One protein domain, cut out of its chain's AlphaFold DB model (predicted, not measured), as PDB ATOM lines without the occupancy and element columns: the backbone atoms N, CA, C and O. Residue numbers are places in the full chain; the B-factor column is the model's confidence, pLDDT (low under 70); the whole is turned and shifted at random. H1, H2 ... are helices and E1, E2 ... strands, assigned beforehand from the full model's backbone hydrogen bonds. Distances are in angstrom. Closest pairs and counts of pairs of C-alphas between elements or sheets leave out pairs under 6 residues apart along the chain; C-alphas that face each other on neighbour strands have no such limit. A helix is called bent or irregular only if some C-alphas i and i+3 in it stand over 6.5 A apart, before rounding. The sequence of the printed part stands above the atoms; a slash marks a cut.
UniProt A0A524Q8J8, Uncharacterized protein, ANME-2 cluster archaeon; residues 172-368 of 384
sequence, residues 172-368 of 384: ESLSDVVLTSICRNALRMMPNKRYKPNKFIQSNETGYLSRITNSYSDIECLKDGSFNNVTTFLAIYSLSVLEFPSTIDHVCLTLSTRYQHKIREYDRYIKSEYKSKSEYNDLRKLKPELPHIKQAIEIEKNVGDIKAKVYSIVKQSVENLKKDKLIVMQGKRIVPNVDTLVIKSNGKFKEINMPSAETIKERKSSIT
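AT A GLANCE: This is residues 172 to 368 of the 384 residues of an uncharacterized protein of ANME-2 cluster archaeon (UniProt A0A524Q8J8). A cluster of crossed helices, H1, H2, H3 and H7, with H3 in the middle of the whole, has a long arm at one end, where H4 and H6 run side by side with H5 at the tip, and a small sheet of E1, E4 and E5 at the other. H6 runs from the arm into the cluster, and the hairpin of E2 and E3 packs on H2 through E3. The printed part has 197 residues with seven named helices and five named strands, in the order H1 E1 H2 H3 H4 H5 H6 E2 E3 E4 E5 H7; the class is mostly helix. The sheet E1 E4 E5 is mixed, and E2 E3 is antiparallel. The whole is compact, with a radius of gyration of the C-alphas of 18.4 A, and elongated, spanning 61 by 35 by 31 A.

IN THESE COORDINATES: The larger sheet holds E1, residues 206 to 209, E4, residues 340 to 345, 15.6 A long, and E5, residues 348 to 353, 16.0 A. E2 is residues 327 to 330 and E3 residues 333 to 336. H6, residues 291 to 323, is 47.4 A long, from C-alpha 291 at (198.183, 153.704, 207.648), with a kink of 28 degrees near residue 310. H4 is residues 257 to 273, 24.3 A, H5 residues 277 to 286, H3 residues 248 to 255 and H2 residues 229 to 241, 18.0 A. H1, residues 176 to 192, 26.6 A, starts at C-alpha 176 at (183.994, 194.937, 213.731) and is irregular: C-alphas 188 and 191 are 7.0 A apart. H7, residues 357 to 368, ends at C-alpha 368 at (177.613, 186.530, 201.435).

HOW THE PARTS SIT: E1 and E4 are parallel, with N 207 and O 340 at 2.8 A; E4 and E5 form an antiparallel hairpin, with N 343 and O 350 at 2.8 A. H2 only grazes this sheet with residues 229 to 233. In the hairpin of E2 and E3, N 328 and O 335 are 2.9 A apart; the closest C-alphas of H2 and E3, Tyr 237 and Pro 336, are 5.8 A apart. H3 touches H6, about perpendicular at 83 degrees, closest at C-alphas 252 and 311, 6.2 A. H1 touches H3 with residues 181 to 186 alone, closest at C-alphas 185 and 254, 5.0 A. H7 touches H1 at a steep tilt of 67 degrees, closest at C-alphas 364 and 183, 5.9 A. H4 touches H6 at a shallow tilt of 31 degrees, opposite ways, closest at C-alphas 262 and 303, 5.8 A. H5 and H6 only just touch, with 3 pairs of C-alphas within 8 A, the closest 284 and 293, 6.1 A. In H2, H3, H4, H5 and H7 every O i to N i+4 pair is within hydrogen-bond range, against 10 of 13 in H1 and 28 of 29 in H6.

THE WHOLE: The C-alphas of Leu 286 and Lys 348, the two farthest apart, are 61.8 A apart. The printed part has no cut. The links from H1 to E1 and from E1 to H2 are long. Mean pLDDT of the printed part is 83.7; residues 190 to 199, 201 to 203, 213 to 227 and 346 to 347 are under 70.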
ATOM      1  N   GLU A 172     186.930 196.003 222.606       86.44
ATOM      2  CA  GLU A 172     187.582 195.098 221.657       86.44
ATOM      3  C   GLU A 172     186.718 193.865 221.366       86.44
ATOM      4  O   GLU A 172     186.686 193.375 220.236       86.44
ATOM      5  N   SER A 173     185.965 193.396 222.366       85.88
ATOM      6  CA  SER A 173     185.057 192.247 222.253       85.88
ATOM      7  C   SER A 173     183.869 192.488 221.323       85.88
ATOM      8  O   SER A 173     183.275 191.518 220.850       85.88
ATOM      9  N   LEU A 174     183.530 193.753 221.063       86.56
ATOM     10  CA  LEU A 174     182.467 194.175 220.150       86.56
ATOM     11  C   LEU A 174     182.992 194.779 218.844       86.56
ATOM     12  O   LEU A 174     182.206 195.258 218.029       86.56
ATOM     13  N   SER A 175     184.306 194.757 218.632       87.38
ATOM     14  CA  SER A 175     184.917 195.310 217.426       87.38
ATOM     15  C   SER A 175     184.400 194.647 216.143       87.38
ATOM     16  O   SER A 175     184.010 193.472 216.107       87.38
ATOM     17  N   ASP A 176     184.462 195.394 215.040       87.38
ATOM     18  CA  ASP A 176     183.994 194.937 213.731       87.38
ATOM     19  C   ASP A 176     184.681 193.655 213.249       87.38
ATOM     20  O   ASP A 176     184.046 192.814 212.603       87.38
ATOM     21  N   VAL A 177     185.964 193.466 213.573       88.31
ATOM     22  CA  VAL A 177     186.695 192.235 213.248       88.31
ATOM     23  C   VAL A 177     186.092 191.027 213.967       88.31
ATOM     24  O   VAL A 177     185.955 189.959 213.362       88.31
ATOM     25  N   VAL A 178     185.686 191.177 215.231       89.44
ATOM     26  CA  VAL A 178     185.090 190.095 216.026       89.44
ATOM     27  C   VAL A 178     183.725 189.745 215.463       89.44
ATOM     28  O   VAL A 178     183.472 188.576 215.161       89.44
ATOM     29  N   LEU A 179     182.882 190.752 215.222       90.75
ATOM     30  CA  LEU A 179     181.561 190.555 214.632       90.75
ATOM     31  C   LEU A 179     181.651 189.887 213.252       90.75
ATOM     32  O   LEU A 179     180.953 188.907 212.978       90.75
ATOM     33  N   THR A 180     182.558 190.359 212.390       90.56
ATOM     34  CA  THR A 180     182.805 189.742 211.078       90.56
ATOM     35  C   THR A 180     183.226 188.288 211.232       90.56
ATOM     36  O   THR A 180     182.713 187.421 210.523       90.56
ATOM     37  N   SER A 181     184.132 187.999 212.166       89.88
ATOM     38  CA  SER A 181     184.642 186.646 212.405       89.88
ATOM     39  C   SER A 181     183.539 185.700 212.871       89.88
ATOM     40  O   SER A 181     183.405 184.610 212.315       89.88
ATOM     41  N   ILE A 182     182.697 186.139 213.810       91.12
ATOM     42  CA  ILE A 182     181.531 185.393 214.300       91.12
ATOM     43  C   ILE A 182     180.560 185.101 213.150       91.12
ATOM     44  O   ILE A 182     180.249 183.937 212.888       91.12
ATOM     45  N   CYS A 183     180.141 186.125 212.399       92.00
ATOM     46  CA  CYS A 183     179.224 185.962 211.268       92.00
ATOM     47  C   CYS A 183     179.806 185.047 210.179       92.00
ATOM     48  O   CYS A 183     179.124 184.149 209.675       92.00
ATOM     49  N   ARG A 184     181.090 185.216 209.837       89.94
ATOM     50  CA  ARG A 184     181.805 184.369 208.870       89.94
ATOM     51  C   ARG A 184     181.860 182.919 209.338       89.94
ATOM     52  O   ARG A 184     181.671 182.010 208.527       89.94
ATOM     53  N   ASN A 185     182.147 182.686 210.616       89.00
ATOM     54  CA  ASN A 185     182.248 181.349 211.191       89.00
ATOM     55  C   ASN A 185     180.884 180.658 211.244       89.00
ATOM     56  O   ASN A 185     180.801 179.497 210.845       89.00
ATOM     57  N   ALA A 186     179.819 181.375 211.613       89.75
ATOM     58  CA  ALA A 186     178.449 180.867 211.575       89.75
ATOM     59  C   ALA A 186     178.024 180.470 210.148       89.75
ATOM     60  O   ALA A 186     177.590 179.342 209.909       89.75
ATOM     61  N   LEU A 187     178.252 181.344 209.157       88.19
ATOM     62  CA  LEU A 187     177.982 181.056 207.739       88.19
ATOM     63  C   LEU A 187     178.728 179.809 207.244       88.19
ATOM     64  O   LEU A 187     178.194 178.976 206.515       88.19
ATOM     65  N   ARG A 188     179.970 179.639 207.687       84.81
ATOM     66  CA  ARG A 188     180.820 178.490 207.361       84.81
ATOM     67  C   ARG A 188     180.305 177.156 207.912       84.81
ATOM     68  O   ARG A 188     180.746 176.108 207.428       84.81
ATOM     69  N   MET A 189     179.384 177.180 208.870       80.88
ATOM     70  CA  MET A 189     178.716 176.000 209.424       80.88
ATOM     71  C   MET A 189     177.409 175.645 208.687       80.88
ATOM     72  O   MET A 189     176.899 174.538 208.866       80.88
ATOM     73  N   MET A 190     176.894 176.533 207.822       66.75
ATOM     74  CA  MET A 190     175.660 176.333 207.036       66.75
ATOM     75  C   MET A 190     175.620 175.114 206.115       66.75
ATOM     76  O   MET A 190     174.546 174.520 206.032       66.75
ATOM     77  N   PRO A 191     176.700 174.723 205.403       57.56
ATOM     78  CA  PRO A 191     176.573 173.784 204.285       57.56
ATOM     79  C   PRO A 191     176.058 172.387 204.650       57.56
ATOM     80  O   PRO A 191     175.810 171.593 203.751       57.56
ATOM     81  N   ASN A 192     175.916 172.062 205.941       47.19
ATOM     82  CA  ASN A 192     175.793 170.679 206.370       47.19
ATOM     83  C   ASN A 192     174.473 170.226 207.012       47.19
ATOM     84  O   ASN A 192     174.369 169.012 207.130       47.19
ATOM     85  N   LYS A 193     173.462 171.034 207.402       49.62
ATOM     86  CA  LYS A 193     172.167 170.438 207.850       49.62
ATOM     87  C   LYS A 193     170.925 171.313 207.635       49.62
ATOM     88  O   LYS A 193     170.962 172.531 207.769       49.62
ATOM     89  N   ARG A 194     169.789 170.630 207.425       51.44
ATOM     90  CA  ARG A 194     168.423 171.120 207.679       51.44
ATOM     91  C   ARG A 194     168.246 171.318 209.189       51.44
ATOM     92  O   ARG A 194     167.707 170.456 209.880       51.44
ATOM     93  N   TYR A 195     168.794 172.392 209.736       63.03
ATOM     94  CA  TYR A 195     168.569 172.720 211.137       63.03
ATOM     95  C   TYR A 195     167.196 173.368 211.297       63.03
ATOM     96  O   TYR A 195     166.804 174.194 210.477       63.03
ATOM     97  N   LYS A 196     166.468 173.015 212.363       61.06
ATOM     98  CA  LYS A 196     165.277 173.773 212.756       61.06
ATOM     99  C   LYS A 196     165.759 175.127 213.289       61.06
ATOM    100  O   LYS A 196     166.435 175.096 214.327       61.06
ATOM    101  N   PRO A 197     165.445 176.250 212.616       63.00
ATOM    102  CA  PRO A 197     165.934 177.559 213.013       63.00
ATOM    103  C   PRO A 197     165.576 177.854 214.468       63.00
ATOM    104  O   PRO A 197     164.563 177.374 214.997       63.00
ATOM    105  N   ASN A 198     166.443 178.604 215.135       66.38
ATOM    106  CA  ASN A 198     166.070 179.227 216.392       66.38
ATOM    107  C   ASN A 198     165.154 180.400 216.051       66.38
ATOM    108  O   ASN A 198     165.564 181.281 215.307       66.38
ATOM    109  N   LYS A 199     163.918 180.399 216.566       65.50
ATOM    110  CA  LYS A 199     163.098 181.609 216.511       65.50
ATOM    111  C   LYS A 199     163.788 182.639 217.393       65.50
ATOM    112  O   LYS A 199     163.819 182.464 218.610       65.50
ATOM    113  N   PHE A 200     164.382 183.652 216.776       70.31
ATOM    114  CA  PHE A 200     164.875 184.802 217.507       70.31
ATOM    115  C   PHE A 200     163.671 185.583 218.027       70.31
ATOM    116  O   PHE A 200     162.809 185.987 217.249       70.31
ATOM    117  N   ILE A 201     163.599 185.748 219.341       67.12
ATOM    118  CA  ILE A 201     162.660 186.658 219.984       67.12
ATOM    119  C   ILE A 201     163.548 187.719 220.613       67.12
ATOM    120  O   ILE A 201     164.335 187.406 221.504       67.12
ATOM    121  N   GLN A 202     163.484 188.924 220.062       66.75
ATOM    122  CA  GLN A 202     164.222 190.069 220.576       66.75
ATOM    123  C   GLN A 202     163.737 190.393 221.992       66.75
ATOM    124  O   GLN A 202     162.542 190.259 222.268       66.75
ATOM    125  N   SER A 203     164.660 190.760 222.878       65.19
ATOM    126  CA  SER A 203     164.362 190.884 224.298       65.19
ATOM    127  C   SER A 203     163.929 192.278 224.758       65.19
ATOM    128  O   SER A 203     163.043 192.334 225.571       65.19
ATOM    129  N   ASN A 204     164.434 193.425 224.325       70.88
ATOM    130  CA  ASN A 204     164.244 194.729 225.008       70.88
ATOM    131  C   ASN A 204     164.669 194.772 226.499       70.88
ATOM    132  O   ASN A 204     164.554 195.829 227.121       70.88
ATOM    133  N   GLU A 205     165.169 193.681 227.089       80.06
ATOM    134  CA  GLU A 205     165.698 193.681 228.451       80.06
ATOM    135  C   GLU A 205     167.191 194.026 228.478       80.06
ATOM    136  O   GLU A 205     167.977 193.621 227.612       80.06
ATOM    137  N   THR A 206     167.587 194.720 229.544       81.81
ATOM    138  CA  THR A 206     168.983 194.988 229.886       81.81
ATOM    139  C   THR A 206     169.413 194.061 231.019       81.81
ATOM    140  O   THR A 206     168.804 194.040 232.088       81.81
ATOM    141  N   GLY A 207     170.481 193.297 230.802       82.12
ATOM    142  CA  GLY A 207     171.025 192.353 231.775       82.12
ATOM    143  C   GLY A 207     172.323 192.829 232.411       82.12
ATOM    144  O   GLY A 207     173.132 193.487 231.767       82.12
ATOM    145  N   TYR A 208     172.563 192.456 233.667       86.19
ATOM    146  CA  TYR A 208     173.807 192.784 234.364       86.19
ATOM    147  C   TYR A 208     174.816 191.633 234.291       86.19
ATOM    148  O   TYR A 208     174.560 190.551 234.814       86.19
ATOM    149  N   LEU A 209     175.984 191.878 233.690       84.12
ATOM    150  CA  LEU A 209     177.113 190.951 233.707       84.12
ATOM    151  C   LEU A 209     177.985 191.242 234.931       84.12
ATOM    152  O   LEU A 209     178.664 192.269 235.013       84.12
ATOM    153  N   SER A 210     177.996 190.304 235.875       74.75
ATOM    154  CA  SER A 210     178.627 190.481 237.182       74.75
ATOM    155  C   SER A 210     180.149 190.590 237.112       74.75
ATOM    156  O   SER A 210     180.756 191.294 237.923       74.75
ATOM    157  N   ARG A 211     180.774 189.907 236.145       72.88
ATOM    158  CA  ARG A 211     182.221 189.935 235.917       72.88
ATOM    159  C   ARG A 211     182.573 189.577 234.475       72.88
ATOM    160  O   ARG A 211     182.109 188.568 233.936       72.88
ATOM    161  N   ILE A 212     183.504 190.333 233.893       71.12
ATOM    162  CA  ILE A 212     184.241 189.887 232.707       71.12
ATOM    163  C   ILE A 212     185.313 188.906 233.179       71.12
ATOM    164  O   ILE A 212     186.261 189.277 233.872       71.12
ATOM    165  N   THR A 213     185.136 187.628 232.859       68.44
ATOM    166  CA  THR A 213     186.162 186.612 233.092       68.44
ATOM    167  C   THR A 213     186.899 186.344 231.795       68.44
ATOM    168  O   THR A 213     186.290 185.866 230.839       68.44
ATOM    169  N   ASN A 214     188.200 186.613 231.801       66.31
ATOM    170  CA  ASN A 214     189.117 186.210 230.747       66.31
ATOM    171  C   ASN A 214     189.876 184.984 231.264       66.31
ATOM    172  O   ASN A 214     190.565 185.052 232.285       66.31
ATOM    173  N   SER A 215     189.723 183.847 230.601       58.00
ATOM    174  CA  SER A 215     190.495 182.638 230.899       58.00
ATOM    175  C   SER A 215     191.886 182.780 230.280       58.00
ATOM    176  O   SER A 215     192.096 182.423 229.126       58.00
ATOM    177  N   TYR A 216     192.811 183.375 231.033       53.75
ATOM    178  CA  TYR A 216     194.127 183.800 230.543       53.75
ATOM    179  C   TYR A 216     195.203 182.709 230.463       53.75
ATOM    180  O   TYR A 216     196.311 183.031 230.049       53.75
ATOM    181  N   SER A 217     194.962 181.456 230.864       50.84
ATOM    182  CA  SER A 217     196.117 180.615 231.206       50.84
ATOM    183  C   SER A 217     196.803 179.871 230.054       50.84
ATOM    184  O   SER A 217     198.006 179.711 230.166       50.84
ATOM    185  N   ASP A 218     196.156 179.457 228.948       49.94
ATOM    186  CA  ASP A 218     196.819 178.504 228.013       49.94
ATOM    187  C   ASP A 218     196.350 178.538 226.539       49.94
ATOM    188  O   ASP A 218     196.531 177.566 225.794       49.94
ATOM    189  N   ILE A 219     195.698 179.618 226.096       54.50
ATOM    190  CA  ILE A 219     195.094 179.691 224.757       54.50
ATOM    191  C   ILE A 219     195.598 180.912 223.988       54.50
ATOM    192  O   ILE A 219     195.504 182.037 224.471       54.50
ATOM    193  N   GLU A 220     196.055 180.696 222.749       59.22
ATOM    194  CA  GLU A 220     196.259 181.763 221.762       59.22
ATOM    195  C   GLU A 220     194.878 182.320 221.377       59.22
ATOM    196  O   GLU A 220     194.221 181.844 220.442       59.22
ATOM    197  N   CYS A 221     194.422 183.291 222.173       52.25
ATOM    198  CA  CYS A 221     193.045 183.766 222.360       52.25
ATOM    199  C   CYS A 221     192.362 184.272 221.078       52.25
ATOM    200  O   CYS A 221     191.208 184.648 221.110       52.25
ATOM    201  N   LEU A 222     193.017 184.283 219.918       58.97
ATOM    202  CA  LEU A 222     192.376 184.603 218.636       58.97
ATOM    203  C   LEU A 222     192.434 183.466 217.617       58.97
ATOM    204  O   LEU A 222     191.581 183.370 216.742       58.97
ATOM    205  N   LYS A 223     193.346 182.511 217.760       65.75
ATOM    206  CA  LYS A 223     193.314 181.290 216.944       65.75
ATOM    207  C   LYS A 223     192.217 180.358 217.420       65.75
ATOM    208  O   LYS A 223     191.460 179.787 216.630       65.75
ATOM    209  N   ASP A 224     192.153 180.238 218.734       62.22
ATOM    210  CA  ASP A 224     191.285 179.319 219.430       62.22
ATOM    211  C   ASP A 224     190.005 179.991 219.924       62.22
ATOM    212  O   ASP A 224     189.066 179.256 220.178       62.22
ATOM    213  N   GLY A 225     189.923 181.328 219.919       55.00
ATOM    214  CA  GLY A 225     188.723 182.134 220.172       55.00
ATOM    215  C   GLY A 225     188.892 183.108 221.336       55.00
ATOM    216  O   GLY A 225     189.527 182.769 222.334       55.00
ATOM    217  N   SER A 226     188.354 184.329 221.200       56.56
ATOM    218  CA  SER A 226     188.467 185.370 222.228       56.56
ATOM    219  C   SER A 226     187.480 185.099 223.337       56.56
ATOM    220  O   SER A 226     186.340 185.554 223.318       56.56
ATOM    221  N   PHE A 227     187.893 184.261 224.277       67.75
ATOM    222  CA  PHE A 227     186.981 183.743 225.275       67.75
ATOM    223  C   PHE A 227     186.904 184.642 226.494       67.75
ATOM    224  O   PHE A 227     187.547 184.420 227.521       67.75
ATOM    225  N   ASN A 228     186.037 185.633 226.378       79.38
ATOM    226  CA  ASN A 228     185.429 186.253 227.535       79.38
ATOM    227  C   ASN A 228     183.904 186.130 227.456       79.38
ATOM    228  O   ASN A 228     183.334 185.706 226.441       79.38
ATOM    229  N   ASN A 229     183.236 186.471 228.555       86.50
ATOM    230  CA  ASN A 229     181.782 186.354 228.644       86.50
ATOM    231  C   ASN A 229     181.056 187.278 227.656       86.50
ATOM    232  O   ASN A 229     180.012 186.888 227.144       86.50
ATOM    233  N   VAL A 230     181.628 188.439 227.318       88.56
ATOM    234  CA  VAL A 230     181.049 189.381 226.345       88.56
ATOM    235  C   VAL A 230     181.091 188.792 224.937       88.56
ATOM    236  O   VAL A 230     180.061 188.711 224.278       88.56
ATOM    237  N   THR A 231     182.243 188.295 224.484       88.88
ATOM    238  CA  THR A 231     182.365 187.657 223.166       88.88
ATOM    239  C   THR A 231     181.534 186.373 223.082       88.88
ATOM    240  O   THR A 231     180.902 186.110 222.059       88.88
ATOM    241  N   THR A 232     181.483 185.578 224.155       90.44
ATOM    242  CA  THR A 232     180.642 184.369 224.200       90.44
ATOM    243  C   THR A 232     179.165 184.733 224.082       90.44
ATOM    244  O   THR A 232     178.442 184.117 223.295       90.44
ATOM    245  N   PHE A 233     178.729 185.778 224.787       91.62
ATOM    246  CA  PHE A 233     177.380 186.306 224.654       91.62
ATOM    247  C   PHE A 233     177.113 186.833 223.239       91.62
ATOM    248  O   PHE A 233     176.114 186.446 222.641       91.62
ATOM    249  N   LEU A 234     178.035 187.602 222.647       91.94
ATOM    250  CA  LEU A 234     177.932 188.078 221.262       91.94
ATOM    251  C   LEU A 234     177.787 186.930 220.261       91.94
ATOM    252  O   LEU A 234     176.982 187.027 219.335       91.94
ATOM    253  N   ALA A 235     178.516 185.827 220.442       92.38
ATOM    254  CA  ALA A 235     178.375 184.651 219.591       92.38
ATOM    255  C   ALA A 235     177.003 183.980 219.754       92.38
ATOM    256  O   ALA A 235     176.373 183.650 218.753       92.38
ATOM    257  N   ILE A 236     176.509 183.812 220.986       92.06
ATOM    258  CA  ILE A 236     175.166 183.261 221.254       92.06
ATOM    259  C   ILE A 236     174.077 184.158 220.651       92.06
ATOM    260  O   ILE A 236     173.172 183.660 219.975       92.06
ATOM    261  N   TYR A 237     174.189 185.470 220.867       92.12
ATOM    262  CA  TYR A 237     173.272 186.482 220.355       92.12
ATOM    263  C   TYR A 237     173.247 186.469 218.825       92.12
ATOM    264  O   TYR A 237     172.195 186.269 218.223       92.12
ATOM    265  N   SER A 238     174.421 186.535 218.189       92.62
ATOM    266  CA  SER A 238     174.558 186.500 216.729       92.62
ATOM    267  C   SER A 238     174.023 185.204 216.128       92.62
ATOM    268  O   SER A 238     173.300 185.242 215.137       92.62
ATOM    269  N   LEU A 239     174.324 184.043 216.722       91.75
ATOM    270  CA  LEU A 239     173.765 182.770 216.262       91.75
ATOM    271  C   LEU A 239     172.237 182.769 216.346       91.75
ATOM    272  O   LEU A 239     171.588 182.271 215.432       91.75
ATOM    273  N   SER A 240     171.670 183.353 217.399       89.75
ATOM    274  CA  SER A 240     170.220 183.441 217.575       89.75
ATOM    275  C   SER A 240     169.583 184.370 216.543       89.75
ATOM    276  O   SER A 240     168.671 183.933 215.852       89.75
ATOM    277  N   VAL A 241     170.110 185.586 216.354       90.06
ATOM    278  CA  VAL A 241     169.654 186.557 215.334       90.06
ATOM    279  C   VAL A 241     169.719 185.984 213.921       90.06
ATOM    280  O   VAL A 241     168.840 186.218 213.094       90.06
ATOM    281  N   LEU A 242     170.778 185.231 213.630       89.12
ATOM    282  CA  LEU A 242     170.966 184.577 212.341       89.12
ATOM    283  C   LEU A 242     170.154 183.276 212.200       89.12
ATOM    284  O   LEU A 242     170.263 182.610 211.167       89.12
ATOM    285  N   GLU A 243     169.368 182.928 213.223       87.44
ATOM    286  CA  GLU A 243     168.512 181.745 213.337       87.44
ATOM    287  C   GLU A 243     169.267 180.405 213.270       87.44
ATOM    288  O   GLU A 243     168.714 179.358 212.921       87.44
ATOM    289  N   PHE A 244     170.543 180.408 213.651       85.62
ATOM    290  CA  PHE A 244     171.378 179.216 213.741       85.62
ATOM    291  C   PHE A 244     171.193 178.478 215.063       85.62
ATOM    292  O   PHE A 244     170.909 179.097 216.091       85.62
ATOM    293  N   PRO A 245     171.447 177.156 215.082       84.00
ATOM    294  CA  PRO A 245     171.580 176.424 216.329       84.00
ATOM    295  C   PRO A 245     172.657 177.036 217.227       84.00
ATOM    296  O   PRO A 245     173.783 177.284 216.805       84.00
ATOM    297  N   SER A 246     172.313 177.185 218.497       86.75
ATOM    298  CA  SER A 246     173.136 177.811 219.528       86.75
ATOM    299  C   SER A 246     173.379 176.832 220.682       86.75
ATOM    300  O   SER A 246     172.977 177.063 221.813       86.75
ATOM    301  N   THR A 247     173.979 175.671 220.412       91.00
ATOM    302  CA  THR A 247     174.478 174.794 221.498       91.00
ATOM    303  C   THR A 247     175.922 175.158 221.844       91.00
ATOM    304  O   THR A 247     176.577 175.838 221.056       91.00
ATOM    305  N   ILE A 248     176.461 174.651 222.961       91.25
ATOM    306  CA  ILE A 248     177.869 174.887 223.344       91.25
ATOM    307  C   ILE A 248     178.827 174.530 222.196       91.25
ATOM    308  O   ILE A 248     179.695 175.327 221.862       91.25
ATOM    309  N   ASP A 249     178.630 173.388 221.524       89.69
ATOM    310  CA  ASP A 249     179.450 172.996 220.366       89.69
ATOM    311  C   ASP A 249     179.389 174.024 219.217       89.69
ATOM    312  O   ASP A 249     180.405 174.291 218.575       89.69
ATOM    313  N   HIS A 250     178.218 174.616 218.953       90.00
ATOM    314  CA  HIS A 250     178.069 175.630 217.902       90.00
ATOM    315  C   HIS A 250     178.758 176.940 218.287       90.00
ATOM    316  O   HIS A 250     179.417 177.551 217.449       90.00
ATOM    317  N   VAL A 251     178.663 177.336 219.558       91.38
ATOM    318  CA  VAL A 251     179.386 178.493 220.097       91.38
ATOM    319  C   VAL A 251     180.899 178.261 220.000       91.38
ATOM    320  O   VAL A 251     181.608 179.120 219.484       91.38
ATOM    321  N   CYS A 252     181.391 177.067 220.357       90.12
ATOM    322  CA  CYS A 252     182.801 176.685 220.200       90.12
ATOM    323  C   CYS A 252     183.283 176.824 218.749       90.12
ATOM    324  O   CYS A 252     184.322 177.425 218.498       90.12
ATOM    325  N   LEU A 253     182.529 176.289 217.783       89.00
ATOM    326  CA  LEU A 253     182.866 176.381 216.356       89.00
ATOM    327  C   LEU A 253     182.790 177.810 215.805       89.00
ATOM    328  O   LEU A 253     183.466 178.125 214.826       89.00
ATOM    329  N   THR A 254     181.948 178.651 216.403       89.81
ATOM    330  CA  THR A 254     181.779 180.053 216.009       89.81
ATOM    331  C   THR A 254     182.924 180.915 216.529       89.81
ATOM    332  O   THR A 254     183.434 181.761 215.800       89.81
ATOM    333  N   LEU A 255     183.356 180.673 217.765       88.00
ATOM    334  CA  LEU A 255     184.425 181.427 218.412       88.00
ATOM    335  C   LEU A 255     185.822 180.950 217.996       88.00
ATOM    336  O   LEU A 255     186.733 181.763 217.915       88.00
ATOM    337  N   SER A 256     185.999 179.661 217.686       87.25
ATOM    338  CA  SER A 256     187.314 179.072 217.412       87.25
ATOM    339  C   SER A 256     187.551 178.791 215.929       87.25
ATOM    340  O   SER A 256     187.087 177.786 215.373       87.25
ATOM    341  N   THR A 257     188.355 179.638 215.279       83.56
ATOM    342  CA  THR A 257     188.764 179.415 213.884       83.56
ATOM    343  C   THR A 257     189.630 178.158 213.747       83.56
ATOM    344  O   THR A 257     189.468 177.423 212.770       83.56
ATOM    345  N   ARG A 258     190.503 177.856 214.719       84.56
ATOM    346  CA  ARG A 258     191.328 176.636 214.724       84.56
ATOM    347  C   ARG A 258     190.476 175.379 214.830       84.56
ATOM    348  O   ARG A 258     190.659 174.462 214.026       84.56
ATOM    349  N   TYR A 259     189.522 175.339 215.764       87.44
ATOM    350  CA  TYR A 259     188.625 174.192 215.903       87.44
ATOM    351  C   TYR A 259     187.795 173.993 214.631       87.44
ATOM    352  O   TYR A 259     187.735 172.885 214.092       87.44
ATOM    353  N   GLN A 260     187.247 175.080 214.076       85.81
ATOM    354  CA  GLN A 260     186.526 175.042 212.805       85.81
ATOM    355  C   GLN A 260     187.417 174.584 211.632       85.81
ATOM    356  O   GLN A 260     186.948 173.872 210.744       85.81
ATOM    357  N   HIS A 261     188.691 174.971 211.589       85.25
ATOM    358  CA  HIS A 261     189.617 174.518 210.552       85.25
ATOM    359  C   HIS A 261     189.905 173.019 210.677       85.25
ATOM    360  O   HIS A 261     189.803 172.287 209.693       85.25
ATOM    361  N   LYS A 262     190.220 172.552 211.887       87.25
ATOM    362  CA  LYS A 262     190.604 171.159 212.137       87.25
ATOM    363  C   LYS A 262     189.446 170.185 211.940       87.25
ATOM    364  O   LYS A 262     189.649 169.141 211.331       87.25
ATOM    365  N   ILE A 263     188.218 170.551 212.317       88.94
ATOM    366  CA  ILE A 263     187.048 169.709 212.016       88.94
ATOM    367  C   ILE A 263     186.806 169.584 210.503       88.94
ATOM    368  O   ILE A 263     186.452 168.516 210.018       88.94
ATOM    369  N   ARG A 264     187.066 170.643 209.724       85.69
ATOM    370  CA  ARG A 264     186.953 170.613 208.254       85.69
ATOM    371  C   ARG A 264     188.078 169.847 207.577       85.69
ATOM    372  O   ARG A 264     187.886 169.329 206.484       85.69
ATOM    373  N   GLU A 265     189.274 169.871 208.149       87.88
ATOM    374  CA  GLU A 265     190.402 169.043 207.715       87.88
ATOM    375  C   GLU A 265     190.064 167.565 207.901       87.88
ATOM    376  O   GLU A 265     190.127 166.811 206.936       87.88
ATOM    377  N   TYR A 266     189.561 167.201 209.084       90.31
ATOM    378  CA  TYR A 266     189.051 165.864 209.363       90.31
ATOM    379  C   TYR A 266     187.921 165.457 208.409       90.31
ATOM    380  O   TYR A 266     188.025 164.440 207.735       90.31
ATOM    381  N   ASP A 267     186.872 166.273 208.273       88.56
ATOM    382  CA  ASP A 267     185.746 165.955 207.387       88.56
ATOM    383  C   ASP A 267     186.173 165.820 205.914       88.56
ATOM    384  O   ASP A 267     185.589 165.025 205.180       88.56
ATOM    385  N   ARG A 268     187.175 166.592 205.460       88.38
ATOM    386  CA  ARG A 268     187.741 166.458 204.106       88.38
ATOM    387  C   ARG A 268     188.522 165.162 203.950       88.38
ATOM    388  O   ARG A 268     188.294 164.479 202.962       88.38
ATOM    389  N   TYR A 269     189.379 164.836 204.915       89.62
ATOM    390  CA  TYR A 269     190.143 163.591 204.920       89.62
ATOM    391  C   TYR A 269     189.208 162.380 204.898       89.62
ATOM    392  O   TYR A 269     189.343 161.488 204.071       89.62
ATOM    393  N   ILE A 270     188.167 162.385 205.739       91.06
ATOM    394  CA  ILE A 270     187.204 161.284 205.763       91.06
ATOM    395  C   ILE A 270     186.476 161.136 204.419       91.06
ATOM    396  O   ILE A 270     186.230 160.022 203.976       91.06
ATOM    397  N   LYS A 271     186.131 162.246 203.759       88.81
ATOM    398  CA  LYS A 271     185.466 162.214 202.450       88.81
ATOM    399  C   LYS A 271     186.390 161.834 201.291       88.81
ATOM    400  O   LYS A 271     185.868 161.406 200.267       88.81
ATOM    401  N   SER A 272     187.702 162.060 201.398       90.19
ATOM    402  CA  SER A 272     188.656 161.669 200.353       90.19
ATOM    403  C   SER A 272     189.008 160.192 200.442       90.19
ATOM    404  O   SER A 272     189.048 159.522 199.416       90.19
ATOM    405  N   GLU A 273     189.210 159.688 201.659       90.38
ATOM    406  CA  GLU A 273     189.699 158.326 201.883       90.38
ATOM    407  C   GLU A 273     188.582 157.283 202.006       90.38
ATOM    408  O   GLU A 273     188.813 156.103 201.753       90.38
ATOM    409  N   TYR A 274     187.367 157.691 202.392       90.06
ATOM    410  CA  TYR A 274     186.260 156.770 202.665       90.06
ATOM    411  C   TYR A 274     184.981 157.210 201.951       90.06
ATOM    412  O   TYR A 274     184.687 158.400 201.810       90.06
ATOM    413  N   LYS A 275     184.144 156.244 201.559       86.56
ATOM    414  CA  LYS A 275     182.822 156.506 200.969       86.56
ATOM    415  C   LYS A 275     181.889 157.157 201.982       86.56
ATOM    416  O   LYS A 275     180.995 157.918 201.613       86.56
ATOM    417  N   SER A 276     182.057 156.840 203.267       86.69
ATOM    418  CA  SER A 276     181.264 157.438 204.337       86.69
ATOM    419  C   SER A 276     181.972 157.426 205.689       86.69
ATOM    420  O   SER A 276     182.881 156.641 205.951       86.69
ATOM    421  N   LYS A 277     181.465 158.250 206.612       86.19
ATOM    422  CA  LYS A 277     181.892 158.214 208.016       86.19
ATOM    423  C   LYS A 277     181.550 156.884 208.704       86.19
ATOM    424  O   LYS A 277     182.234 156.516 209.651       86.19
ATOM    425  N   SER A 278     180.510 156.179 208.247       90.25
ATOM    426  CA  SER A 278     180.172 154.849 208.774       90.25
ATOM    427  C   SER A 278     181.258 153.841 208.424       90.25
ATOM    428  O   SER A 278     181.772 153.181 209.314       90.25
ATOM    429  N   GLU A 279     181.675 153.812 207.157       90.62
ATOM    430  CA  GLU A 279     182.756 152.942 206.687       90.62
ATOM    431  C   GLU A 279     184.056 153.199 207.453       90.62
ATOM    432  O   GLU A 279     184.675 152.256 207.938       90.62
ATOM    433  N   TYR A 280     184.431 154.470 207.641       92.06
ATOM    434  CA  TYR A 280     185.563 154.822 208.499       92.06
ATOM    435  C   TYR A 280     185.420 154.233 209.910       92.06
ATOM    436  O   TYR A 280     186.355 153.619 210.421       92.06
ATOM    437  N   ASN A 281     184.257 154.397 210.550       91.56
ATOM    438  CA  ASN A 281     184.033 153.899 211.908       91.56
ATOM    439  C   ASN A 281     184.130 152.368 211.994       91.56
ATOM    440  O   ASN A 281     184.614 151.849 213.001       91.56
ATOM    441  N   ASP A 282     183.683 151.658 210.961       92.19
ATOM    442  CA  ASP A 282     183.757 150.199 210.891       92.19
ATOM    443  C   ASP A 282     185.207 149.740 210.680       92.19
ATOM    444  O   ASP A 282     185.718 148.908 211.435       92.19
ATOM    445  N   LEU A 283     185.923 150.356 209.732       90.94
ATOM    446  CA  LEU A 283     187.338 150.074 209.471       90.94
ATOM    447  C   LEU A 283     188.230 150.410 210.668       90.94
ATOM    448  O   LEU A 283     189.130 149.638 210.990       90.94
ATOM    449  N   ARG A 284     187.950 151.507 211.377       92.00
ATOM    450  CA  ARG A 284     188.658 151.888 212.606       92.00
ATOM    451  C   ARG A 284     188.583 150.801 213.675       92.00
ATOM    452  O   ARG A 284     189.556 150.600 214.394       92.00
ATOM    453  N   LYS A 285     187.442 150.122 213.809       92.62
ATOM    454  CA  LYS A 285     187.262 149.044 214.794       92.62
ATOM    455  C   LYS A 285     187.933 147.747 214.356       92.62
ATOM    456  O   LYS A 285     188.495 147.049 215.190       92.62
ATOM    457  N   LEU A 286     187.854 147.424 213.065       92.38
ATOM    458  CA  LEU A 286     188.313 146.141 212.529       92.38
ATOM    459  C   LEU A 286     189.813 146.120 212.218       92.38
ATOM    460  O   LEU A 286     190.459 145.086 212.368       92.38
ATOM    461  N   LYS A 287     190.359 147.236 211.727       91.12
ATOM    462  CA  LYS A 287     191.731 147.344 211.216       91.12
ATOM    463  C   LYS A 287     192.363 148.698 211.592       91.12
ATOM    464  O   LYS A 287     192.757 149.451 210.696       91.12
ATOM    465  N   PRO A 288     192.500 149.017 212.896       89.25
ATOM    466  CA  PRO A 288     193.069 150.292 213.347       89.25
ATOM    467  C   PRO A 288     194.516 150.509 212.882       89.25
ATOM    468  O   PRO A 288     194.972 151.645 212.786       89.25
ATOM    469  N   GLU A 289     195.232 149.428 212.564       92.00
ATOM    470  CA  GLU A 289     196.647 149.472 212.205       92.00
ATOM    471  C   GLU A 289     196.931 149.965 210.775       92.00
ATOM    472  O   GLU A 289     198.086 150.237 210.440       92.00
ATOM    473  N   LEU A 290     195.910 150.093 209.919       90.25
ATOM    474  CA  LEU A 290     196.103 150.549 208.540       90.25
ATOM    475  C   LEU A 290     196.604 152.006 208.503       90.25
ATOM    476  O   LEU A 290     196.048 152.842 209.215       90.25
ATOM    477  N   PRO A 291     197.585 152.364 207.648       90.25
ATOM    478  CA  PRO A 291     198.183 153.704 207.648       90.25
ATOM    479  C   PRO A 291     197.181 154.865 207.510       90.25
ATOM    480  O   PRO A 291     197.253 155.832 208.264       90.25
ATOM    481  N   HIS A 292     196.203 154.750 206.606       88.69
ATOM    482  CA  HIS A 292     195.161 155.768 206.395       88.69
ATOM    483  C   HIS A 292     194.167 155.858 207.572       88.69
ATOM    484  O   HIS A 292     193.647 156.932 207.880       88.69
ATOM    485  N   ILE A 293     193.942 154.750 208.288       91.56
ATOM    486  CA  ILE A 293     193.139 154.732 209.518       91.56
ATOM    487  C   ILE A 293     193.922 155.372 210.669       91.56
ATOM    488  O   ILE A 293     193.372 156.221 211.367       91.56
ATOM    489  N   LYS A 294     195.211 155.043 210.837       92.31
ATOM    490  CA  LYS A 294     196.090 155.680 211.834       92.31
ATOM    491  C   LYS A 294     196.133 157.194 211.659       92.31
ATOM    492  O   LYS A 294     195.949 157.924 212.629       92.31
ATOM    493  N   GLN A 295     196.301 157.659 210.423       91.50
ATOM    494  CA  GLN A 295     196.294 159.084 210.111       91.50
ATOM    495  C   GLN A 295     194.936 159.733 210.428       91.50
ATOM    496  O   GLN A 295     194.898 160.794 211.050       91.50
ATOM    497  N   ALA A 296     193.811 159.096 210.076       91.19
ATOM    498  CA  ALA A 296     192.482 159.593 210.450       91.19
ATOM    499  C   ALA A 296     192.294 159.692 211.974       91.19
ATOM    500  O   ALA A 296     191.763 160.694 212.454       91.19
ATOM    501  N   ILE A 297     192.758 158.690 212.731       92.38
ATOM    502  CA  ILE A 297     192.710 158.672 214.199       92.38
ATOM    503  C   ILE A 297     193.562 159.805 214.782       92.38
ATOM    504  O   ILE A 297     193.130 160.464 215.725       92.38
ATOM    505  N   GLU A 298     194.747 160.066 214.229       92.38
ATOM    506  CA  GLU A 298     195.605 161.170 214.666       92.38
ATOM    507  C   GLU A 298     194.944 162.533 214.412       92.38
ATOM    508  O   GLU A 298     194.909 163.390 215.300       92.38
ATOM    509  N   ILE A 299     194.349 162.728 213.231       91.19
ATOM    510  CA  ILE A 299     193.590 163.944 212.917       91.19
ATOM    511  C   ILE A 299     192.389 164.080 213.871       91.19
ATOM    512  O   ILE A 299     192.162 165.163 214.414       91.19
ATOM    513  N   GLU A 300     191.640 163.002 214.115       92.50
ATOM    514  CA  GLU A 300     190.508 162.976 215.051       92.50
ATOM    515  C   GLU A 300     190.947 163.321 216.483       92.50
ATOM    516  O   GLU A 300     190.293 164.126 217.147       92.50
ATOM    517  N   LYS A 301     192.083 162.777 216.940       93.62
ATOM    518  CA  LYS A 301     192.677 163.083 218.246       93.62
ATOM    519  C   LYS A 301     193.033 164.564 218.352       93.62
ATOM    520  O   LYS A 301     192.606 165.218 219.298       93.62
ATOM    521  N   ASN A 302     193.702 165.119 217.343       90.06
ATOM    522  CA  ASN A 302     194.032 166.545 217.290       90.06
ATOM    523  C   ASN A 302     192.776 167.436 217.344       90.06
ATOM    524  O   ASN A 302     192.773 168.477 218.004       90.06
ATOM    525  N   VAL A 303     191.686 167.036 216.673       91.19
ATOM    526  CA  VAL A 303     190.382 167.714 216.781       91.19
ATOM    527  C   VAL A 303     189.834 167.616 218.208       91.19
ATOM    528  O   VAL A 303     189.341 168.616 218.732       91.19
ATOM    529  N   GLY A 304     189.922 166.440 218.835       91.00
ATOM    530  CA  GLY A 304     189.503 166.194 220.215       91.00
ATOM    531  C   GLY A 304     190.251 167.054 221.235       91.00
ATOM    532  O   GLY A 304     189.611 167.679 222.080       91.00
ATOM    533  N   ASP A 305     191.571 167.165 221.102       89.69
ATOM    534  CA  ASP A 305     192.425 167.950 222.000       89.69
ATOM    535  C   ASP A 305     192.096 169.448 221.921       89.69
ATOM    536  O   ASP A 305     191.948 170.124 222.942       89.69
ATOM    537  N   ILE A 306     191.896 169.976 220.707       87.56
ATOM    538  CA  ILE A 306     191.472 171.371 220.505       87.56
ATOM    539  C   ILE A 306     190.056 171.584 221.044       87.56
ATOM    540  O   ILE A 306     189.799 172.574 221.733       87.56
ATOM    541  N   LYS A 307     189.137 170.645 220.773       89.00
ATOM    542  CA  LYS A 307     187.771 170.701 221.298       89.00
ATOM    543  C   LYS A 307     187.785 170.773 222.820       89.00
ATOM    544  O   LYS A 307     187.071 171.602 223.369       89.00
ATOM    545  N   ALA A 308     188.568 169.935 223.497       88.12
ATOM    546  CA  ALA A 308     188.615 169.889 224.955       88.12
ATOM    547  C   ALA A 308     189.032 171.241 225.559       88.12
ATOM    548  O   ALA A 308     188.392 171.705 226.504       88.12
ATOM    549  N   LYS A 309     190.037 171.900 224.963       85.25
ATOM    550  CA  LYS A 309     190.510 173.230 225.383       85.25
ATOM    551  C   LYS A 309     189.463 174.325 225.176       85.25
ATOM    552  O   LYS A 309     189.197 175.104 226.082       85.25
ATOM    553  N   VAL A 310     188.842 174.373 223.998       86.06
ATOM    554  CA  VAL A 310     187.836 175.397 223.672       86.06
ATOM    555  C   VAL A 310     186.547 175.180 224.469       86.06
ATOM    556  O   VAL A 310     185.963 176.119 225.011       86.06
ATOM    557  N   TYR A 311     186.091 173.932 224.556       89.25
ATOM    558  CA  TYR A 311     184.814 173.584 225.166       89.25
ATOM    559  C   TYR A 311     184.790 173.877 226.664       89.25
ATOM    560  O   TYR A 311     183.773 174.358 227.157       89.25
ATOM    561  N   SER A 312     185.878 173.603 227.393       86.88
ATOM    562  CA  SER A 312     185.946 173.869 228.837       86.88
ATOM    563  C   SER A 312     185.717 175.350 229.148       86.88
ATOM    564  O   SER A 312     184.914 175.686 230.018       86.88
ATOM    565  N   ILE A 313     186.337 176.229 228.367       84.50
ATOM    566  CA  ILE A 313     186.240 177.675 228.527       84.50
ATOM    567  C   ILE A 313     184.868 178.201 228.107       84.50
ATOM    568  O   ILE A 313     184.233 178.930 228.870       84.50
ATOM    569  N   VAL A 314     184.372 177.807 226.930       88.88
ATOM    570  CA  VAL A 314     183.036 178.226 226.472       88.88
ATOM    571  C   VAL A 314     181.970 177.744 227.451       88.88
ATOM    572  O   VAL A 314     181.060 178.499 227.781       88.88
ATOM    573  N   LYS A 315     182.092 176.516 227.966       90.44
ATOM    574  CA  LYS A 315     181.182 175.987 228.984       90.44
ATOM    575  C   LYS A 315     181.211 176.841 230.251       90.44
ATOM    576  O   LYS A 315     180.146 177.202 230.738       90.44
ATOM    577  N   GLN A 316     182.392 177.194 230.759       88.75
ATOM    578  CA  GLN A 316     182.503 178.063 231.932       88.75
ATOM    579  C   GLN A 316     181.859 179.432 231.684       88.75
ATOM    580  O   GLN A 316     181.134 179.940 232.537       88.75
ATOM    581  N   SER A 317     182.087 180.013 230.506       89.06
ATOM    582  CA  SER A 317     181.491 181.289 230.122       89.06
ATOM    583  C   SER A 317     179.963 181.213 230.038       89.06
ATOM    584  O   SER A 317     179.270 182.072 230.576       89.06
ATOM    585  N   VAL A 318     179.422 180.140 229.456       91.56
ATOM    586  CA  VAL A 318     177.978 179.863 229.417       91.56
ATOM    587  C   VAL A 318     177.400 179.724 230.829       91.56
ATOM    588  O   VAL A 318     176.358 180.308 231.109       91.56
ATOM    589  N   GLU A 319     178.062 179.019 231.748       91.62
ATOM    590  CA  GLU A 319     177.581 178.929 233.136       91.62
ATOM    591  C   GLU A 319     177.584 180.296 233.839       91.62
ATOM    592  O   GLU A 319     176.634 180.616 234.555       91.62
ATOM    593  N   ASN A 320     178.589 181.141 233.585       90.00
ATOM    594  CA  ASN A 320     178.625 182.510 234.108       90.00
ATOM    595  C   ASN A 320     177.455 183.350 233.565       90.00
ATOM    596  O   ASN A 320     176.715 183.950 234.338       90.00
ATOM    597  N   LEU A 321     177.242 183.339 232.245       91.81
ATOM    598  CA  LEU A 321     176.142 184.062 231.593       91.81
ATOM    599  C   LEU A 321     174.765 183.580 232.075       91.81
ATOM    600  O   LEU A 321     173.840 184.376 232.227       91.81
ATOM    601  N   LYS A 322     174.622 182.275 232.331       92.75
ATOM    602  CA  LYS A 322     173.401 181.673 232.873       92.75
ATOM    603  C   LYS A 322     173.160 182.095 234.321       92.75
ATOM    604  O   LYS A 322     172.026 182.415 234.674       92.75
ATOM    605  N   LYS A 323     174.204 182.112 235.158       92.12
ATOM    606  CA  LYS A 323     174.129 182.595 236.547       92.12
ATOM    607  C   LYS A 323     173.652 184.046 236.603       92.12
ATOM    608  O   LYS A 323     172.812 184.375 237.435       92.12
ATOM    609  N   ASP A 324     174.129 184.861 235.667       90.88
ATOM    610  CA  ASP A 324     173.759 186.271 235.523       90.88
ATOM    611  C   ASP A 324     172.414 186.476 234.792       90.88
ATOM    612  O   ASP A 324     172.000 187.606 234.552       90.88
ATOM    613  N   LYS A 325     171.699 185.387 234.460       90.81
ATOM    614  CA  LYS A 325     170.394 185.382 233.768       90.81
ATOM    615  C   LYS A 325     170.391 186.095 232.408       90.81
ATOM    616  O   LYS A 325     169.343 186.496 231.914       90.81
ATOM    617  N   LEU A 326     171.556 186.203 231.773       91.44
ATOM    618  CA  LEU A 326     171.718 186.811 230.448       91.44
ATOM    619  C   LEU A 326     171.316 185.851 229.328       91.44
ATOM    620  O   LEU A 326     170.993 186.267 228.218       91.44
ATOM    621  N   ILE A 327     171.343 184.550 229.615       92.00
ATOM    622  CA  ILE A 327     170.954 183.482 228.696       92.00
ATOM    623  C   ILE A 327     170.079 182.454 229.410       92.00
ATOM    624  O   ILE A 327     170.194 182.244 230.620       92.00
ATOM    625  N   VAL A 328     169.263 181.748 228.634       91.00
ATOM    626  CA  VAL A 328     168.426 180.637 229.097       91.00
ATOM    627  C   VAL A 328     168.710 179.361 228.311       91.00
ATOM    628  O   VAL A 328     169.035 179.386 227.121       91.00
ATOM    629  N   MET A 329     168.575 178.219 228.988       89.94
ATOM    630  CA  MET A 329     168.723 176.896 228.380       89.94
ATOM    631  C   MET A 329     167.352 176.342 227.988       89.94
ATOM    632  O   MET A 329     166.486 176.163 228.839       89.94
ATOM    633  N   GLN A 330     167.175 176.000 226.713       86.56
ATOM    634  CA  GLN A 330     165.995 175.303 226.191       86.56
ATOM    635  C   GLN A 330     166.420 173.924 225.670       86.56
ATOM    636  O   GLN A 330     166.810 173.742 224.510       86.56
ATOM    637  N   GLY A 331     166.435 172.935 226.566       86.19
ATOM    638  CA  GLY A 331     167.082 171.648 226.311       86.19
ATOM    639  C   GLY A 331     168.590 171.833 226.097       86.19
ATOM    640  O   GLY A 331     169.290 172.319 226.979       86.19
ATOM    641  N   LYS A 332     169.101 171.466 224.913       86.62
ATOM    642  CA  LYS A 332     170.516 171.681 224.535       86.62
ATOM    643  C   LYS A 332     170.791 173.059 223.914       86.62
ATOM    644  O   LYS A 332     171.944 173.355 223.605       86.62
ATOM    645  N   ARG A 333     169.749 173.856 223.652       88.12
ATOM    646  CA  ARG A 333     169.851 175.169 223.000       88.12
ATOM    647  C   ARG A 333     170.094 176.258 224.040       88.12
ATOM    648  O   ARG A 333     169.538 176.185 225.132       88.12
ATOM    649  N   ILE A 334     170.884 177.255 223.665       90.75
ATOM    650  CA  ILE A 334     171.211 178.432 224.466       90.75
ATOM    651  C   ILE A 334     170.581 179.642 223.784       90.75
ATOM    652  O   ILE A 334     170.856 179.886 222.612       90.75
ATOM    653  N   VAL A 335     169.736 180.392 224.474       89.44
ATOM    654  CA  VAL A 335     169.034 181.545 223.890       89.44
ATOM    655  C   VAL A 335     169.386 182.792 224.703       89.44
ATOM    656  O   VAL A 335     169.436 182.686 225.931       89.44
ATOM    657  N   PRO A 336     169.673 183.945 224.068       90.19
ATOM    658  CA  PRO A 336     169.818 185.202 224.790       90.19
ATOM    659  C   PRO A 336     168.502 185.554 225.489       90.19
ATOM    660  O   PRO A 336     167.428 185.333 224.937       90.19
ATOM    661  N   ASN A 337     168.598 186.071 226.711       87.62
ATOM    662  CA  ASN A 337     167.457 186.566 227.479       87.62
ATOM    663  C   ASN A 337     167.404 188.099 227.520       87.62
ATOM    664  O   ASN A 337     166.420 188.665 227.965       87.62
ATOM    665  N   VAL A 338     168.460 188.769 227.061       85.06
ATOM    666  CA  VAL A 338     168.635 190.226 227.104       85.06
ATOM    667  C   VAL A 338     169.208 190.702 225.773       85.06
ATOM    668  O   VAL A 338     169.852 189.916 225.072       85.06
ATOM    669  N   ASP A 339     169.005 191.972 225.441       78.56
ATOM    670  CA  ASP A 339     169.589 192.599 224.246       78.56
ATOM    671  C   ASP A 339     170.738 193.545 224.591       78.56
ATOM    672  O   ASP A 339     171.645 193.740 223.784       78.56
ATOM    673  N   THR A 340     170.738 194.085 225.807       82.31
ATOM    674  CA  THR A 340     171.761 195.019 226.277       82.31
ATOM    675  C   THR A 340     172.461 194.457 227.504       82.31
ATOM    676  O   THR A 340     171.836 193.828 228.361       82.31
ATOM    677  N   LEU A 341     173.774 194.672 227.600       85.69
ATOM    678  CA  LEU A 341     174.569 194.266 228.754       85.69
ATOM    679  C   LEU A 341     174.996 195.490 229.559       85.69
ATOM    680  O   LEU A 341     175.507 196.453 229.008       85.69
ATOM    681  N   VAL A 342     174.890 195.428 230.878       84.56
ATOM    682  CA  VAL A 342     175.524 196.381 231.791       84.56
ATOM    683  C   VAL A 342     176.635 195.656 232.525       84.56
ATOM    684  O   VAL A 342     176.414 194.604 233.120       84.56
ATOM    685  N   ILE A 343     177.836 196.222 232.506       82.94
ATOM    686  CA  ILE A 343     179.013 195.648 233.153       82.94
ATOM    687  C   ILE A 343     179.545 196.626 234.190       82.94
ATOM    688  O   ILE A 343     179.604 197.831 233.955       82.94
ATOM    689  N   LYS A 344     179.989 196.119 235.340       72.38
ATOM    690  CA  LYS A 344     180.776 196.915 236.284       72.38
ATOM    691  C   LYS A 344     182.260 196.847 235.915       72.38
ATOM    692  O   LYS A 344     182.885 195.801 236.068       72.38
ATOM    693  N   SER A 345     182.826 197.966 235.467       70.31
ATOM    694  CA  SER A 345     184.249 198.117 235.134       70.31
ATOM    695  C   SER A 345     184.839 199.295 235.914       70.31
ATOM    696  O   SER A 345     184.253 200.375 235.955       70.31
ATOM    697  N   ASN A 346     185.970 199.086 236.598       66.81
ATOM    698  CA  ASN A 346     186.658 200.112 237.402       66.81
ATOM    699  C   ASN A 346     185.743 200.873 238.386       66.81
ATOM    700  O   ASN A 346     185.833 202.088 238.544       66.81
ATOM    701  N   GLY A 347     184.814 200.156 239.027       67.50
ATOM    702  CA  GLY A 347     183.875 200.732 239.995       67.50
ATOM    703  C   GLY A 347     182.684 201.486 239.391       67.50
ATOM    704  O   GLY A 347     181.782 201.844 240.143       67.50
ATOM    705  N   LYS A 348     182.624 201.666 238.065       75.88
ATOM    706  CA  LYS A 348     181.502 202.294 237.353       75.88
ATOM    707  C   LYS A 348     180.691 201.255 236.584       75.88
ATOM    708  O   LYS A 348     181.237 200.273 236.084       75.88
ATOM    709  N   PHE A 349     179.383 201.472 236.490       80.56
ATOM    710  CA  PHE A 349     178.540 200.720 235.567       80.56
ATOM    711  C   PHE A 349     178.702 201.313 234.169       80.56
ATOM    712  O   PHE A 349     178.605 202.526 233.991       80.56
ATOM    713  N   LYS A 350     178.981 200.450 233.200       81.88
ATOM    714  CA  LYS A 350     179.084 200.776 231.786       81.88
ATOM    715  C   LYS A 350     178.066 199.934 231.045       81.88
ATOM    716  O   LYS A 350     178.086 198.707 231.136       81.88
ATOM    717  N   GLU A 351     177.170 200.605 230.344       83.44
ATOM    718  CA  GLU A 351     176.252 199.955 229.425       83.44
ATOM    719  C   GLU A 351     176.981 199.632 228.123       83.44
ATOM    720  O   GLU A 351     177.803 200.403 227.624       83.44
ATOM    721  N   ILE A 352     176.705 198.443 227.615       81.44
ATOM    722  CA  ILE A 352     177.271 197.878 226.412       81.44
ATOM    723  C   ILE A 352     176.111 197.467 225.529       81.44
ATOM    724  O   ILE A 352     175.434 196.463 225.767       81.44
ATOM    725  N   ASN A 353     175.924 198.258 224.482       79.56
ATOM    726  CA  ASN A 353     174.937 197.986 223.459       79.56
ATOM    727  C   ASN A 353     175.467 196.885 222.549       79.56
ATOM    728  O   ASN A 353     176.513 197.038 221.911       79.56
ATOM    729  N   MET A 354     174.746 195.771 222.495       85.75
ATOM    730  CA  MET A 354     175.031 194.744 221.507       85.75
ATOM    731  C   MET A 354     174.714 195.284 220.106       85.75
ATOM    732  O   MET A 354     173.822 196.125 219.962       85.75
ATOM    733  N   PRO A 355     175.407 194.806 219.056       89.12
ATOM    734  CA  PRO A 355     175.022 195.117 217.685       89.12
ATOM    735  C   PRO A 355     173.555 194.753 217.448       89.12
ATOM    736  O   PRO A 355     173.122 193.679 217.870       89.12
ATOM    737  N   SER A 356     172.802 195.611 216.756       89.81
ATOM    738  CA  SER A 356     171.391 195.330 216.490       89.81
ATOM    739  C   SER A 356     171.223 194.092 215.608       89.81
ATOM    740  O   SER A 356     172.138 193.663 214.886       89.81
ATOM    741  N   ALA A 357     170.019 193.518 215.626       89.88
ATOM    742  CA  ALA A 357     169.690 192.399 214.757       89.88
ATOM    743  C   ALA A 357     169.891 192.758 213.271       89.88
ATOM    744  O   ALA A 357     170.370 191.927 212.494       89.88
ATOM    745  N   GLU A 358     169.574 193.997 212.886       91.94
ATOM    746  CA  GLU A 358     169.798 194.557 211.551       91.94
ATOM    747  C   GLU A 358     171.289 194.587 211.220       91.94
ATOM    748  O   GLU A 358     171.680 194.003 210.211       91.94
ATOM    749  N   THR A 359     172.140 195.132 212.098       92.62
ATOM    750  CA  THR A 359     173.598 195.178 211.885       92.62
ATOM    751  C   THR A 359     174.186 193.783 211.655       92.62
ATOM    752  O   THR A 359     175.020 193.576 210.768       92.62
ATOM    753  N   ILE A 360     173.734 192.783 212.416       93.12
ATOM    754  CA  ILE A 360     174.189 191.392 212.271       93.12
ATOM    755  C   ILE A 360     173.721 190.796 210.928       93.12
ATOM    756  O   ILE A 360     174.501 190.139 210.224       93.12
ATOM    757  N   LYS A 361     172.461 191.031 210.537       92.25
ATOM    758  CA  LYS A 361     171.891 190.567 209.256       92.25
ATOM    759  C   LYS A 361     172.545 191.247 208.050       92.25
ATOM    760  O   LYS A 361     172.823 190.577 207.048       92.25
ATOM    761  N   GLU A 362     172.838 192.537 208.147       92.69
ATOM    762  CA  GLU A 362     173.592 193.299 207.153       92.69
ATOM    763  C   GLU A 362     175.002 192.737 207.012       92.69
ATOM    764  O   GLU A 362     175.409 192.384 205.906       92.69
ATOM    765  N   ARG A 363     175.713 192.506 208.127       92.25
ATOM    766  CA  ARG A 363     177.051 191.894 208.102       92.25
ATOM    767  C   ARG A 363     177.041 190.527 207.418       92.25
ATOM    768  O   ARG A 363     177.911 190.247 206.590       92.25
ATOM    769  N   LYS A 364     176.050 189.675 207.709       91.81
ATOM    770  CA  LYS A 364     175.853 188.391 207.010       91.81
ATOM    771  C   LYS A 364     175.667 188.588 205.502       91.81
ATOM    772  O   LYS A 364     176.256 187.841 204.711       91.81
ATOM    773  N   SER A 365     174.840 189.552 205.107       91.00
ATOM    774  CA  SER A 365     174.560 189.856 203.701       91.00
ATOM    775  C   SER A 365     175.817 190.333 202.978       91.00
ATOM    776  O   SER A 365     176.145 189.786 201.925       91.00
ATOM    777  N   SER A 366     176.589 191.236 203.584       89.56
ATOM    778  CA  SER A 366     177.858 191.728 203.039       89.56
ATOM    779  C   SER A 366     178.878 190.607 202.842       89.56
ATOM    780  O   SER A 366     179.416 190.455 201.748       89.56
ATOM    781  N   ILE A 367     179.069 189.734 203.840       90.00
ATOM    782  CA  ILE A 367     179.960 188.565 203.721       90.00
ATOM    783  C   ILE A 367     179.491 187.627 202.596       90.00
ATOM    784  O   ILE A 367     180.300 187.099 201.831       90.00
ATOM    785  N   THR A 368     178.182 187.402 202.473       89.19
ATOM    786  CA  THR A 368     177.613 186.530 201.435       89.19
ATOM    787  C   THR A 368     177.812 187.114 200.038       89.19
ATOM    788  O   THR A 368     178.224 186.395 199.125       89.19
TER     789      THR A 368